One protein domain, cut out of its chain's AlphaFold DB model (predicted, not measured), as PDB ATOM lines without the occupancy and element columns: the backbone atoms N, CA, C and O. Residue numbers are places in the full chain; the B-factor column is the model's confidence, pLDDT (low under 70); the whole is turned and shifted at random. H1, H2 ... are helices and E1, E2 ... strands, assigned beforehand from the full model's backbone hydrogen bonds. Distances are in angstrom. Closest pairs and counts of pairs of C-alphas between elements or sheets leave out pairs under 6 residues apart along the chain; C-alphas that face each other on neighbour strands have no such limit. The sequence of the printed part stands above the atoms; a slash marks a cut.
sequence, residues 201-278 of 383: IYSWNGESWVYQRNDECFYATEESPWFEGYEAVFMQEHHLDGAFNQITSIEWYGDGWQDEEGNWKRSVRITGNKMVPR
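This is residues 201 to 278 of the 383 residues of an uncharacterized protein of uncultured Lachnospira sp (UniProt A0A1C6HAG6). A long two-stranded ribbon, the hairpin of E4 and E5, makes the longest axis; the small three-stranded meander E1, E2, E3 joins it through E1, beside the first residues of E5. Together they form one curled, antiparallel sheet, part of a barrel but open, with the short helix H1 on the inside of the curl, nearest E4. The 78 printed residues hold five named strands and one named helix, in the order E1, E2, E3, H1, E4, E5; the class is mostly strand. The whole is only just compact, close to loose, with a radius of gyration of the C-alphas of 13.8 A, and elongated, spanning 46 by 26 by 24 A.

E1, residues 201 to 204, begins with C-alpha 201 at (41.479, -15.478, 13.540). E2 is residues 209 to 213 and E3 residues 216 to 220. H1, residues 230 to 237, is 10.4 A long. E4, residues 245 to 258, is 31.7 A long and bends by 72 degrees at residue 255. E5, residues 264 to 278, is 42.5 A long and ends with C-alpha 278 at (58.404, -42.938, 7.161).

The strongly twisted sheet runs E3, E2, E1, E5, E4. E1's pairing is staggered: residues 201 to 203 with E5, N 202 and O 266 being 2.9 A apart, and 203 to 204 with E2, N 210 and O 203 being 2.8 A apart. In the hairpin of E2 and E3, N 218 and O 211 are 2.9 A apart. In that of E4 and E5, N 265 and O 257 are 2.7 A apart. H1 is on the sheet; its closest C-alpha pair with E4, Glu 231 and Ile 247, is 6.7 A apart. Every O i to N i+4 pair in H1 is within hydrogen-bond range. E3 is apart from E4 and E5.

The C-alphas farthest apart, those of Gly 206 and Arg 278, are 47.7 A apart. The printed part has no cut and no long link. Mean pLDDT of the printed part is 91.3, and no printed residue is under 70.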
ATOM      1  N   ILE A 201      41.920 -16.663  12.806       93.38
ATOM      2  CA  ILE A 201      41.479 -15.478  13.540       93.38
ATOM      3  C   ILE A 201      39.967 -15.315  13.416       93.38
ATOM      4  O   ILE A 201      39.412 -15.245  12.322       93.38
ATOM      5  N   TYR A 202      39.310 -15.173  14.561       94.12
ATOM      6  CA  TYR A 202      37.895 -14.831  14.656       94.12
ATOM      7  C   TYR A 202      37.741 -13.342  14.940       94.12
ATOM      8  O   TYR A 202      38.606 -12.730  15.567       94.12
ATOM      9  N   SER A 203      36.621 -12.760  14.514       94.06
ATOM     10  CA  SER A 203      36.272 -11.358  14.767       94.06
ATOM     11  C   SER A 203      35.056 -11.251  15.679       94.06
ATOM     12  O   SER A 203      34.121 -12.033  15.556       94.06
ATOM     13  N   TRP A 204      35.029 -10.272  16.578       93.25
ATOM     14  CA  TRP A 204      33.852 -10.002  17.405       93.25
ATOM     15  C   TRP A 204      32.832  -9.160  16.636       93.25
ATOM     16  O   TRP A 204      33.173  -8.093  16.123       93.25
ATOM     17  N   ASN A 205      31.569  -9.588  16.602       90.56
ATOM     18  CA  ASN A 205      30.502  -8.837  15.925       90.56
ATOM     19  C   ASN A 205      29.632  -7.979  16.867       90.56
ATOM     20  O   ASN A 205      28.681  -7.350  16.409       90.56
ATOM     21  N   GLY A 206      29.926  -7.963  18.171       87.56
ATOM     22  CA  GLY A 206      29.103  -7.310  19.197       87.56
ATOM     23  C   GLY A 206      28.360  -8.286  20.114       87.56
ATOM     24  O   GLY A 206      28.058  -7.919  21.248       87.56
ATOM     25  N   GLU A 207      28.123  -9.518  19.660       88.62
ATOM     26  CA  GLU A 207      27.363 -10.546  20.387       88.62
ATOM     27  C   GLU A 207      28.111 -11.880  20.511       88.62
ATOM     28  O   GLU A 207      27.918 -12.606  21.486       88.62
ATOM     29  N   SER A 208      28.944 -12.245  19.533       90.19
ATOM     30  CA  SER A 208      29.689 -13.509  19.513       90.19
ATOM     31  C   SER A 208      30.981 -13.395  18.701       90.19
ATOM     32  O   SER A 208      31.148 -12.489  17.877       90.19
ATOM     33  N   TRP A 209      31.893 -14.346  18.915       92.69
ATOM     34  CA  TRP A 209      33.060 -14.532  18.057       92.69
ATOM     35  C   TRP A 209      32.624 -15.173  16.738       92.69
ATOM     36  O   TRP A 209      31.949 -16.200  16.738       92.69
ATOM     37  N   VAL A 210      33.011 -14.571  15.618       92.56
ATOM     38  CA  VAL A 210      32.585 -14.970  14.275       92.56
ATOM     39  C   VAL A 210      33.794 -15.318  13.423       92.56
ATOM     40  O   VAL A 210      34.717 -14.512  13.276       92.56
ATOM     41  N   TYR A 211      33.751 -16.503  12.826       92.06
ATOM     42  CA  TYR A 211      34.610 -16.878  11.714       92.06
ATOM     43  C   TYR A 211      33.840 -16.666  10.420       92.06
ATOM     44  O   TYR A 211      32.777 -17.253  10.211       92.06
ATOM     45  N   GLN A 212      34.348 -15.767   9.584       87.44
ATOM     46  CA  GLN A 212      33.708 -15.408   8.331       87.44
ATOM     47  C   GLN A 212      34.474 -16.032   7.177       87.44
ATOM     48  O   GLN A 212      35.675 -15.812   7.033       87.44
ATOM     49  N   ARG A 213      33.753 -16.764   6.331       83.75
ATOM     50  CA  ARG A 213      34.307 -17.398   5.144       83.75
ATOM     51  C   ARG A 213      33.382 -17.179   3.961       83.75
ATOM     52  O   ARG A 213      32.269 -17.696   3.935       83.75
ATOM     53  N   ASN A 214      33.863 -16.461   2.948       81.38
ATOM     54  CA  ASN A 214      33.027 -16.016   1.829       81.38
ATOM     55  C   ASN A 214      31.743 -15.333   2.358       81.38
ATOM     56  O   ASN A 214      31.833 -14.393   3.148       81.38
ATOM     57  N   ASP A 215      30.568 -15.828   1.959       83.31
ATOM     58  CA  ASP A 215      29.255 -15.338   2.400       83.31
ATOM     59  C   ASP A 215      28.694 -16.098   3.625       83.31
ATOM     60  O   ASP A 215      27.560 -15.852   4.040       83.31
ATOM     61  N   GLU A 216      29.460 -17.025   4.210       87.75
ATOM     62  CA  GLU A 216      29.055 -17.831   5.364       87.75
ATOM     63  C   GLU A 216      29.686 -17.310   6.663       87.75
ATOM     64  O   GLU A 216      30.864 -16.945   6.723       87.75
ATOM     65  N   CYS A 217      28.884 -17.297   7.729       88.31
ATOM     66  CA  CYS A 217      29.299 -16.895   9.069       88.31
ATOM     67  C   CYS A 217      29.108 -18.059  10.036       88.31
ATOM     68  O   CYS A 217      27.998 -18.575  10.184       88.31
ATOM     69  N   PHE A 218      30.179 -18.414  10.738       90.19
ATOM     70  CA  PHE A 218      30.182 -19.435  11.777       90.19
ATOM     71  C   PHE A 218      30.390 -18.768  13.132       90.19
ATOM     72  O   PHE A 218      31.282 -17.934  13.297       90.19
ATOM     73  N   TYR A 219      29.542 -19.112  14.095       89.88
ATOM     74  CA  TYR A 219      29.506 -18.468  15.404       89.88
ATOM     75  C   TYR A 219      30.111 -19.397  16.450       89.88
ATOM     76  O   TYR A 219      29.650 -20.524  16.626       89.88
ATOM     77  N   ALA A 220      31.125 -18.901  17.146       89.44
ATOM     78  CA  ALA A 220      31.781 -19.579  18.250       89.44
ATOM     79  C   ALA A 220      31.262 -19.087  19.605       89.44
ATOM     80  O   ALA A 220      30.675 -18.008  19.732       89.44
ATOM     81  N   THR A 221      31.535 -19.879  20.638       87.00
ATOM     82  CA  THR A 221      31.251 -19.519  22.030       87.00
ATOM     83  C   THR A 221      32.514 -19.007  22.721       87.00
ATOM     84  O   THR A 221      33.632 -19.204  22.245       87.00
ATOM     85  N   GLU A 222      32.352 -18.380  23.884       85.81
ATOM     86  CA  GLU A 222      33.500 -18.006  24.722       85.81
ATOM     87  C   GLU A 222      34.310 -19.221  25.197       85.81
ATOM     88  O   GLU A 222      35.526 -19.130  25.348       85.81
ATOM     89  N   GLU A 223      33.652 -20.364  25.408       86.88
ATOM     90  CA  GLU A 223      34.289 -21.582  25.919       86.88
ATOM     91  C   GLU A 223      34.980 -22.393  24.817       86.88
ATOM     92  O   GLU A 223      35.961 -23.082  25.087       86.88
ATOM     93  N   SER A 224      34.497 -22.311  23.573       88.50
ATOM     94  CA  SER A 224      35.047 -23.080  22.457       88.50
ATOM     95  C   SER A 224      34.866 -22.374  21.105       88.50
ATOM     96  O   SER A 224      33.748 -21.931  20.806       88.50
ATOM     97  N   PRO A 225      35.917 -22.337  20.254       88.94
ATOM     98  CA  PRO A 225      35.811 -21.904  18.861       88.94
ATOM     99  C   PRO A 225      35.083 -22.914  17.958       88.94
ATOM    100  O   PRO A 225      34.898 -22.665  16.772       88.94
ATOM    101  N   TRP A 226      34.706 -24.075  18.490       82.81
ATOM    102  CA  TRP A 226      34.173 -25.193  17.725       82.81
ATOM    103  C   TRP A 226      32.716 -24.988  17.292       82.81
ATOM    104  O   TRP A 226      31.872 -24.575  18.088       82.81
ATOM    105  N   PHE A 227      32.396 -25.364  16.049       82.12
ATOM    106  CA  PHE A 227      31.044 -25.331  15.479       82.12
ATOM    107  C   PHE A 227      30.756 -26.589  14.642       82.12
ATOM    108  O   PHE A 227      31.666 -27.317  14.272       82.12
ATOM    109  N   GLU A 228      29.493 -26.896  14.341       79.00
ATOM    110  CA  GLU A 228      29.143 -28.087  13.550       79.00
ATOM    111  C   GLU A 228      29.617 -27.961  12.088       79.00
ATOM    112  O   GLU A 228      29.391 -26.940  11.442       79.00
ATOM    113  N   GLY A 229      30.274 -28.997  11.554       81.25
ATOM    114  CA  GLY A 229      30.795 -29.005  10.176       81.25
ATOM    115  C   GLY A 229      32.136 -28.285   9.976       81.25
ATOM    116  O   GLY A 229      32.611 -28.190   8.843       81.25
ATOM    117  N   TYR A 230      32.771 -27.819  11.056       82.44
ATOM    118  CA  TYR A 230      34.035 -27.081  11.016       82.44
ATOM    119  C   TYR A 230      35.178 -27.833  10.317       82.44
ATOM    120  O   TYR A 230      35.974 -27.195   9.633       82.44
ATOM    121  N   GLU A 231      35.257 -29.164  10.444       82.12
ATOM    122  CA  GLU A 231      36.328 -29.966   9.838       82.12
ATOM    123  C   GLU A 231      36.434 -29.683   8.340       82.12
ATOM    124  O   GLU A 231      37.501 -29.339   7.852       82.12
ATOM    125  N   ALA A 232      35.317 -29.731   7.610       87.56
ATOM    126  CA  ALA A 232      35.307 -29.469   6.173       87.56
ATOM    127  C   ALA A 232      35.689 -28.017   5.837       87.56
ATOM    128  O   ALA A 232      36.375 -27.772   4.845       87.56
ATOM    129  N   VAL A 233      35.263 -27.063   6.671       88.62
ATOM    130  CA  VAL A 233      35.527 -25.631   6.485       88.62
ATOM    131  C   VAL A 233      37.019 -25.336   6.635       88.62
ATOM    132  O   VAL A 233      37.626 -24.814   5.699       88.62
ATOM    133  N   PHE A 234      37.619 -25.723   7.762       89.19
ATOM    134  CA  PHE A 234      39.035 -25.474   8.042       89.19
ATOM    135  C   PHE A 234      39.959 -26.310   7.165       89.19
ATOM    136  O   PHE A 234      40.963 -25.793   6.684       89.19
ATOM    137  N   MET A 235      39.609 -27.570   6.886       91.12
ATOM    138  CA  MET A 235      40.391 -28.391   5.959       91.12
ATOM    139  C   MET A 235      40.449 -27.743   4.574       91.12
ATOM    140  O   MET A 235      41.510 -27.682   3.966       91.12
ATOM    141  N   GLN A 236      39.336 -27.195   4.080       90.62
ATOM    142  CA  GLN A 236      39.334 -26.509   2.792       90.62
ATOM    143  C   GLN A 236      40.090 -25.170   2.836       90.62
ATOM    144  O   GLN A 236      40.756 -24.839   1.854       90.62
ATOM    145  N   GLU A 237      39.979 -24.400   3.924       90.31
ATOM    146  CA  GLU A 237      40.660 -23.103   4.065       90.31
ATOM    147  C   GLU A 237      42.183 -23.244   4.096       90.31
ATOM    148  O   GLU A 237      42.882 -22.572   3.345       90.31
ATOM    149  N   HIS A 238      42.687 -24.196   4.881       90.94
ATOM    150  CA  HIS A 238      44.121 -24.480   4.998       90.94
ATOM    151  C   HIS A 238      44.650 -25.387   3.880       90.94
ATOM    152  O   HIS A 238      45.784 -25.857   3.933       90.94
ATOM    153  N   HIS A 239      43.834 -25.654   2.854       92.62
ATOM    154  CA  HIS A 239      44.172 -26.528   1.728       92.62
ATOM    155  C   HIS A 239      44.652 -27.931   2.158       92.62
ATOM    156  O   HIS A 239      45.526 -28.531   1.530       92.62
ATOM    157  N   LEU A 240      44.060 -28.460   3.228       93.81
ATOM    158  CA  LEU A 240      44.362 -29.765   3.800       93.81
ATOM    159  C   LEU A 240      43.511 -30.855   3.143       93.81
ATOM    160  O   LEU A 240      42.291 -30.750   3.016       93.81
ATOM    161  N   ASP A 241      44.164 -31.952   2.773       93.81
ATOM    162  CA  ASP A 241      43.506 -33.160   2.279       93.81
ATOM    163  C   ASP A 241      43.213 -34.112   3.449       93.81
ATOM    164  O   ASP A 241      44.124 -34.471   4.202       93.81
ATOM    165  N   GLY A 242      41.952 -34.532   3.588       91.75
ATOM    166  CA  GLY A 242      41.496 -35.469   4.621       91.75
ATOM    167  C   GLY A 242      42.087 -36.874   4.512       91.75
ATOM    168  O   GLY A 242      42.055 -37.622   5.484       91.75
ATOM    169  N   ALA A 243      42.672 -37.237   3.368       92.38
ATOM    170  CA  ALA A 243      43.436 -38.474   3.233       92.38
ATOM    171  C   ALA A 243      44.781 -38.431   3.983       92.38
ATOM    172  O   ALA A 243      45.323 -39.482   4.324       92.38
ATOM    173  N   PHE A 244      45.318 -37.233   4.239       94.38
ATOM    174  CA  PHE A 244      46.654 -37.035   4.813       94.38
ATOM    175  C   PHE A 244      46.663 -36.198   6.094       94.38
ATOM    176  O   PHE A 244      47.701 -36.110   6.746       94.38
ATOM    177  N   ASN A 245      45.548 -35.570   6.462       96.12
ATOM    178  CA  ASN A 245      45.450 -34.700   7.628       96.12
ATOM    179  C   ASN A 245      44.137 -34.960   8.362       96.12
ATOM    180  O   ASN A 245      43.110 -35.242   7.747       96.12
ATOM    181  N   GLN A 246      44.174 -34.834   9.683       95.12
ATOM    182  CA  GLN A 246      43.009 -34.990  10.539       95.12
ATOM    183  C   GLN A 246      43.066 -33.938  11.637       95.12
ATOM    184  O   GLN A 246      43.952 -33.994  12.483       95.12
ATOM    185  N   ILE A 247      42.112 -33.010  11.658       94.25
ATOM    186  CA  ILE A 247      41.966 -32.060  12.766       94.25
ATOM    187  C   ILE A 247      41.388 -32.808  13.972       94.25
ATOM    188  O   ILE A 247      40.397 -33.520  13.835       94.25
ATOM    189  N   THR A 248      41.998 -32.656  15.147       93.44
ATOM    190  CA  THR A 248      41.551 -33.308  16.391       93.44
ATOM    191  C   THR A 248      41.190 -32.320  17.494       93.44
ATOM    192  O   THR A 248      40.385 -32.665  18.356       93.44
ATOM    193  N   SER A 249      41.729 -31.097  17.466       92.38
ATOM    194  CA  SER A 249      41.354 -30.035  18.403       92.38
ATOM    195  C   SER A 249      41.364 -28.658  17.743       92.38
ATOM    196  O   SER A 249      42.144 -28.385  16.830       92.38
ATOM    197  N   ILE A 250      40.483 -27.787  18.231       91.50
ATOM    198  CA  ILE A 250      40.432 -26.366  17.902       91.50
ATOM    199  C   ILE A 250      40.154 -25.601  19.188       91.50
ATOM    200  O   ILE A 250      39.108 -25.778  19.814       91.50
ATOM    201  N   GLU A 251      41.080 -24.731  19.572       94.56
ATOM    202  CA  GLU A 251      41.047 -24.051  20.865       94.56
ATOM    203  C   GLU A 251      41.371 -22.566  20.725       94.56
ATOM    204  O   GLU A 251      42.145 -22.145  19.861       94.56
ATOM    205  N   TRP A 252      40.788 -21.753  21.609       95.25
ATOM    206  CA  TRP A 252      41.183 -20.358  21.738       95.25
ATOM    207  C   TRP A 252      42.635 -20.278  22.198       95.25
ATOM    208  O   TRP A 252      43.012 -20.887  23.199       95.25
ATOM    209  N   TYR A 253      43.437 -19.478  21.504       94.56
ATOM    210  CA  TYR A 253      44.810 -19.220  21.898       94.56
ATOM    211  C   TYR A 253      44.969 -17.774  22.355       94.56
ATOM    212  O   TYR A 253      45.034 -16.842  21.553       94.56
ATOM    213  N   GLY A 254      45.054 -17.612  23.673       92.00
ATOM    214  CA  GLY A 254      45.189 -16.314  24.318       92.00
ATOM    215  C   GLY A 254      43.896 -15.494  24.359       92.00
ATOM    216  O   GLY A 254      42.796 -15.947  24.013       92.00
ATOM    217  N   ASP A 255      44.057 -14.265  24.841       92.44
ATOM    218  CA  ASP A 255      42.979 -13.292  24.970       92.44
ATOM    219  C   ASP A 255      42.703 -12.575  23.642       92.44
ATOM    220  O   ASP A 255      43.540 -12.532  22.734       92.44
ATOM    221  N   GLY A 256      41.509 -11.989  23.534       93.19
ATOM    222  CA  GLY A 256      41.166 -11.128  22.408       93.19
ATOM    223  C   GLY A 256      42.035  -9.868  22.359       93.19
ATOM    224  O   GLY A 256      42.449  -9.331  23.387       93.19
ATOM    225  N   TRP A 257      42.281  -9.369  21.154       96.00
ATOM    226  CA  TRP A 257      43.067  -8.167  20.874       96.00
ATOM    227  C   TRP A 257      42.355  -7.298  19.832       96.00
ATOM    228  O   TRP A 257      41.439  -7.764  19.165       96.00
ATOM    229  N   GLN A 258      42.725  -6.024  19.703       96.12
ATOM    230  CA  GLN A 258      42.159  -5.138  18.678       96.12
ATOM    231  C   GLN A 258      43.122  -4.981  17.506       96.12
ATOM    232  O   GLN A 258      44.312  -4.746  17.721       96.12
ATOM    233  N   ASP A 259      42.602  -5.098  16.287       94.38
ATOM    234  CA  ASP A 259      43.355  -4.779  15.076       94.38
ATOM    235  C   ASP A 259      43.531  -3.264  14.876       94.38
ATOM    236  O   ASP A 259      43.055  -2.441  15.663       94.38
ATOM    237  N   GLU A 260      44.253  -2.887  13.818       93.81
ATOM    238  CA  GLU A 260      44.566  -1.487  13.497       93.81
ATOM    239  C   GLU A 260      43.316  -0.628  13.232       93.81
ATOM    240  O   GLU A 260      43.364   0.597  13.361       93.81
ATOM    241  N   GLU A 261      42.188  -1.258  12.904       93.19
ATOM    242  CA  GLU A 261      40.900  -0.615  12.642       93.19
ATOM    243  C   GLU A 261      40.010  -0.556  13.898       93.19
ATOM    244  O   GLU A 261      38.924   0.026  13.875       93.19
ATOM    245  N   GLY A 262      40.480  -1.115  15.020       93.19
ATOM    246  CA  GLY A 262      39.761  -1.182  16.288       93.19
ATOM    247  C   GLY A 262      38.774  -2.348  16.388       93.19
ATOM    248  O   GLY A 262      38.015  -2.411  17.361       93.19
ATOM    249  N   ASN A 263      38.771  -3.279  15.428       94.19
ATOM    250  CA  ASN A 263      37.941  -4.477  15.500       94.19
ATOM    251  C   ASN A 263      38.578  -5.486  16.453       94.19
ATOM    252  O   ASN A 263      39.774  -5.764  16.393       94.19
ATOM    253  N   TRP A 264      37.762  -6.083  17.317       95.38
ATOM    254  CA  TRP A 264      38.222  -7.151  18.198       95.38
ATOM    255  C   TRP A 264      38.439  -8.448  17.414       95.38
ATOM    256  O   TRP A 264      37.567  -8.894  16.666       95.38
ATOM    257  N   LYS A 265      39.601  -9.057  17.632       95.81
ATOM    258  CA  LYS A 265      40.096 -10.297  17.044       95.81
ATOM    259  C   LYS A 265      40.495 -11.273  18.141       95.81
ATOM    260  O   LYS A 265      40.863 -10.859  19.238       95.81
ATOM    261  N   ARG A 266      40.457 -12.568  17.849       95.56
ATOM    262  CA  ARG A 266      40.988 -13.599  18.746       95.56
ATOM    263  C   ARG A 266      41.556 -14.755  17.948       95.56
ATOM    264  O   ARG A 266      40.956 -15.178  16.961       95.56
ATOM    265  N   SER A 267      42.717 -15.230  18.377       95.75
ATOM    266  CA  SER A 267      43.439 -16.294  17.691       95.75
ATOM    267  C   SER A 267      42.908 -17.660  18.096       95.75
ATOM    268  O   SER A 267      42.577 -17.902  19.259       95.75
ATOM    269  N   VAL A 268      42.872 -18.561  17.127       94.75
ATOM    270  CA  VAL A 268      42.498 -19.957  17.293       94.75
ATOM    271  C   VAL A 268      43.661 -20.822  16.850       94.75
ATOM    272  O   VAL A 268      44.268 -20.562  15.811       94.75
ATOM    273  N   ARG A 269      43.956 -21.847  17.649       95.19
ATOM    274  CA  ARG A 269      44.939 -22.878  17.329       95.19
ATOM    275  C   ARG A 269      44.206 -24.146  16.920       95.19
ATOM    276  O   ARG A 269      43.380 -24.653  17.677       95.19
ATOM    277  N   ILE A 270      44.524 -24.638  15.732       93.81
ATOM    278  CA  ILE A 270      43.961 -25.849  15.139       93.81
ATOM    279  C   ILE A 270      45.060 -26.900  15.186       93.81
ATOM    280  O   ILE A 270      46.133 -26.697  14.624       93.81
ATOM    281  N   THR A 271      44.820 -28.012  15.872       95.44
ATOM    282  CA  THR A 271      45.801 -29.092  15.997       95.44
ATOM    283  C   THR A 271      45.224 -30.421  15.548       95.44
ATOM    284  O   THR A 271      44.008 -30.637  15.520       95.44
ATOM    285  N   GLY A 272      46.112 -31.319  15.139       95.12
ATOM    286  CA  GLY A 272      45.695 -32.583  14.572       95.12
ATOM    287  C   GLY A 272      46.832 -33.523  14.223       95.12
ATOM    288  O   GLY A 272      48.002 -33.290  14.525       95.12
ATOM    289  N   ASN A 273      46.468 -34.583  13.522       95.88
ATOM    290  CA  ASN A 273      47.383 -35.591  13.026       95.88
ATOM    291  C   ASN A 273      47.697 -35.320  11.556       95.88
ATOM    292  O   ASN A 273      46.859 -34.806  10.810       95.88
ATOM    293  N   LYS A 274      48.895 -35.712  11.128       95.06
ATOM    294  CA  LYS A 274      49.333 -35.596   9.736       95.06
ATOM    295  C   LYS A 274      50.086 -36.847   9.305       95.06
ATOM    296  O   LYS A 274      50.885 -37.378  10.072       95.06
ATOM    297  N   MET A 275      49.846 -37.300   8.082       95.56
ATOM    298  CA  MET A 275      50.663 -38.311   7.422       95.56
ATOM    299  C   MET A 275      52.022 -37.702   7.083       95.56
ATOM    300  O   MET A 275      52.106 -36.733   6.327       95.56
ATOM    301  N   VAL A 276      53.080 -38.276   7.641       94.56
ATOM    302  CA  VAL A 276      54.465 -37.865   7.392       94.56
ATOM    303  C   VAL A 276      55.242 -39.013   6.750       94.56
ATOM    304  O   VAL A 276      54.911 -40.177   6.998       94.56
ATOM    305  N   PRO A 277      56.281 -38.730   5.949       94.88
ATOM    306  CA  PRO A 277      57.194 -39.747   5.454       94.88
ATOM    307  C   PRO A 277      57.747 -40.619   6.586       94.88
ATOM    308  O   PRO A 277      58.122 -40.141   7.665       94.88
ATOM    309  N   ARG A 278      57.799 -41.920   6.313       95.69
ATOM    310  CA  ARG A 278      58.404 -42.938   7.161       95.69
ATOM    311  C   ARG A 278      59.705 -43.389   6.527       95.69
ATOM    312  O   ARG A 278      59.788 -43.632   5.322       95.69
TER     313      ARG A 278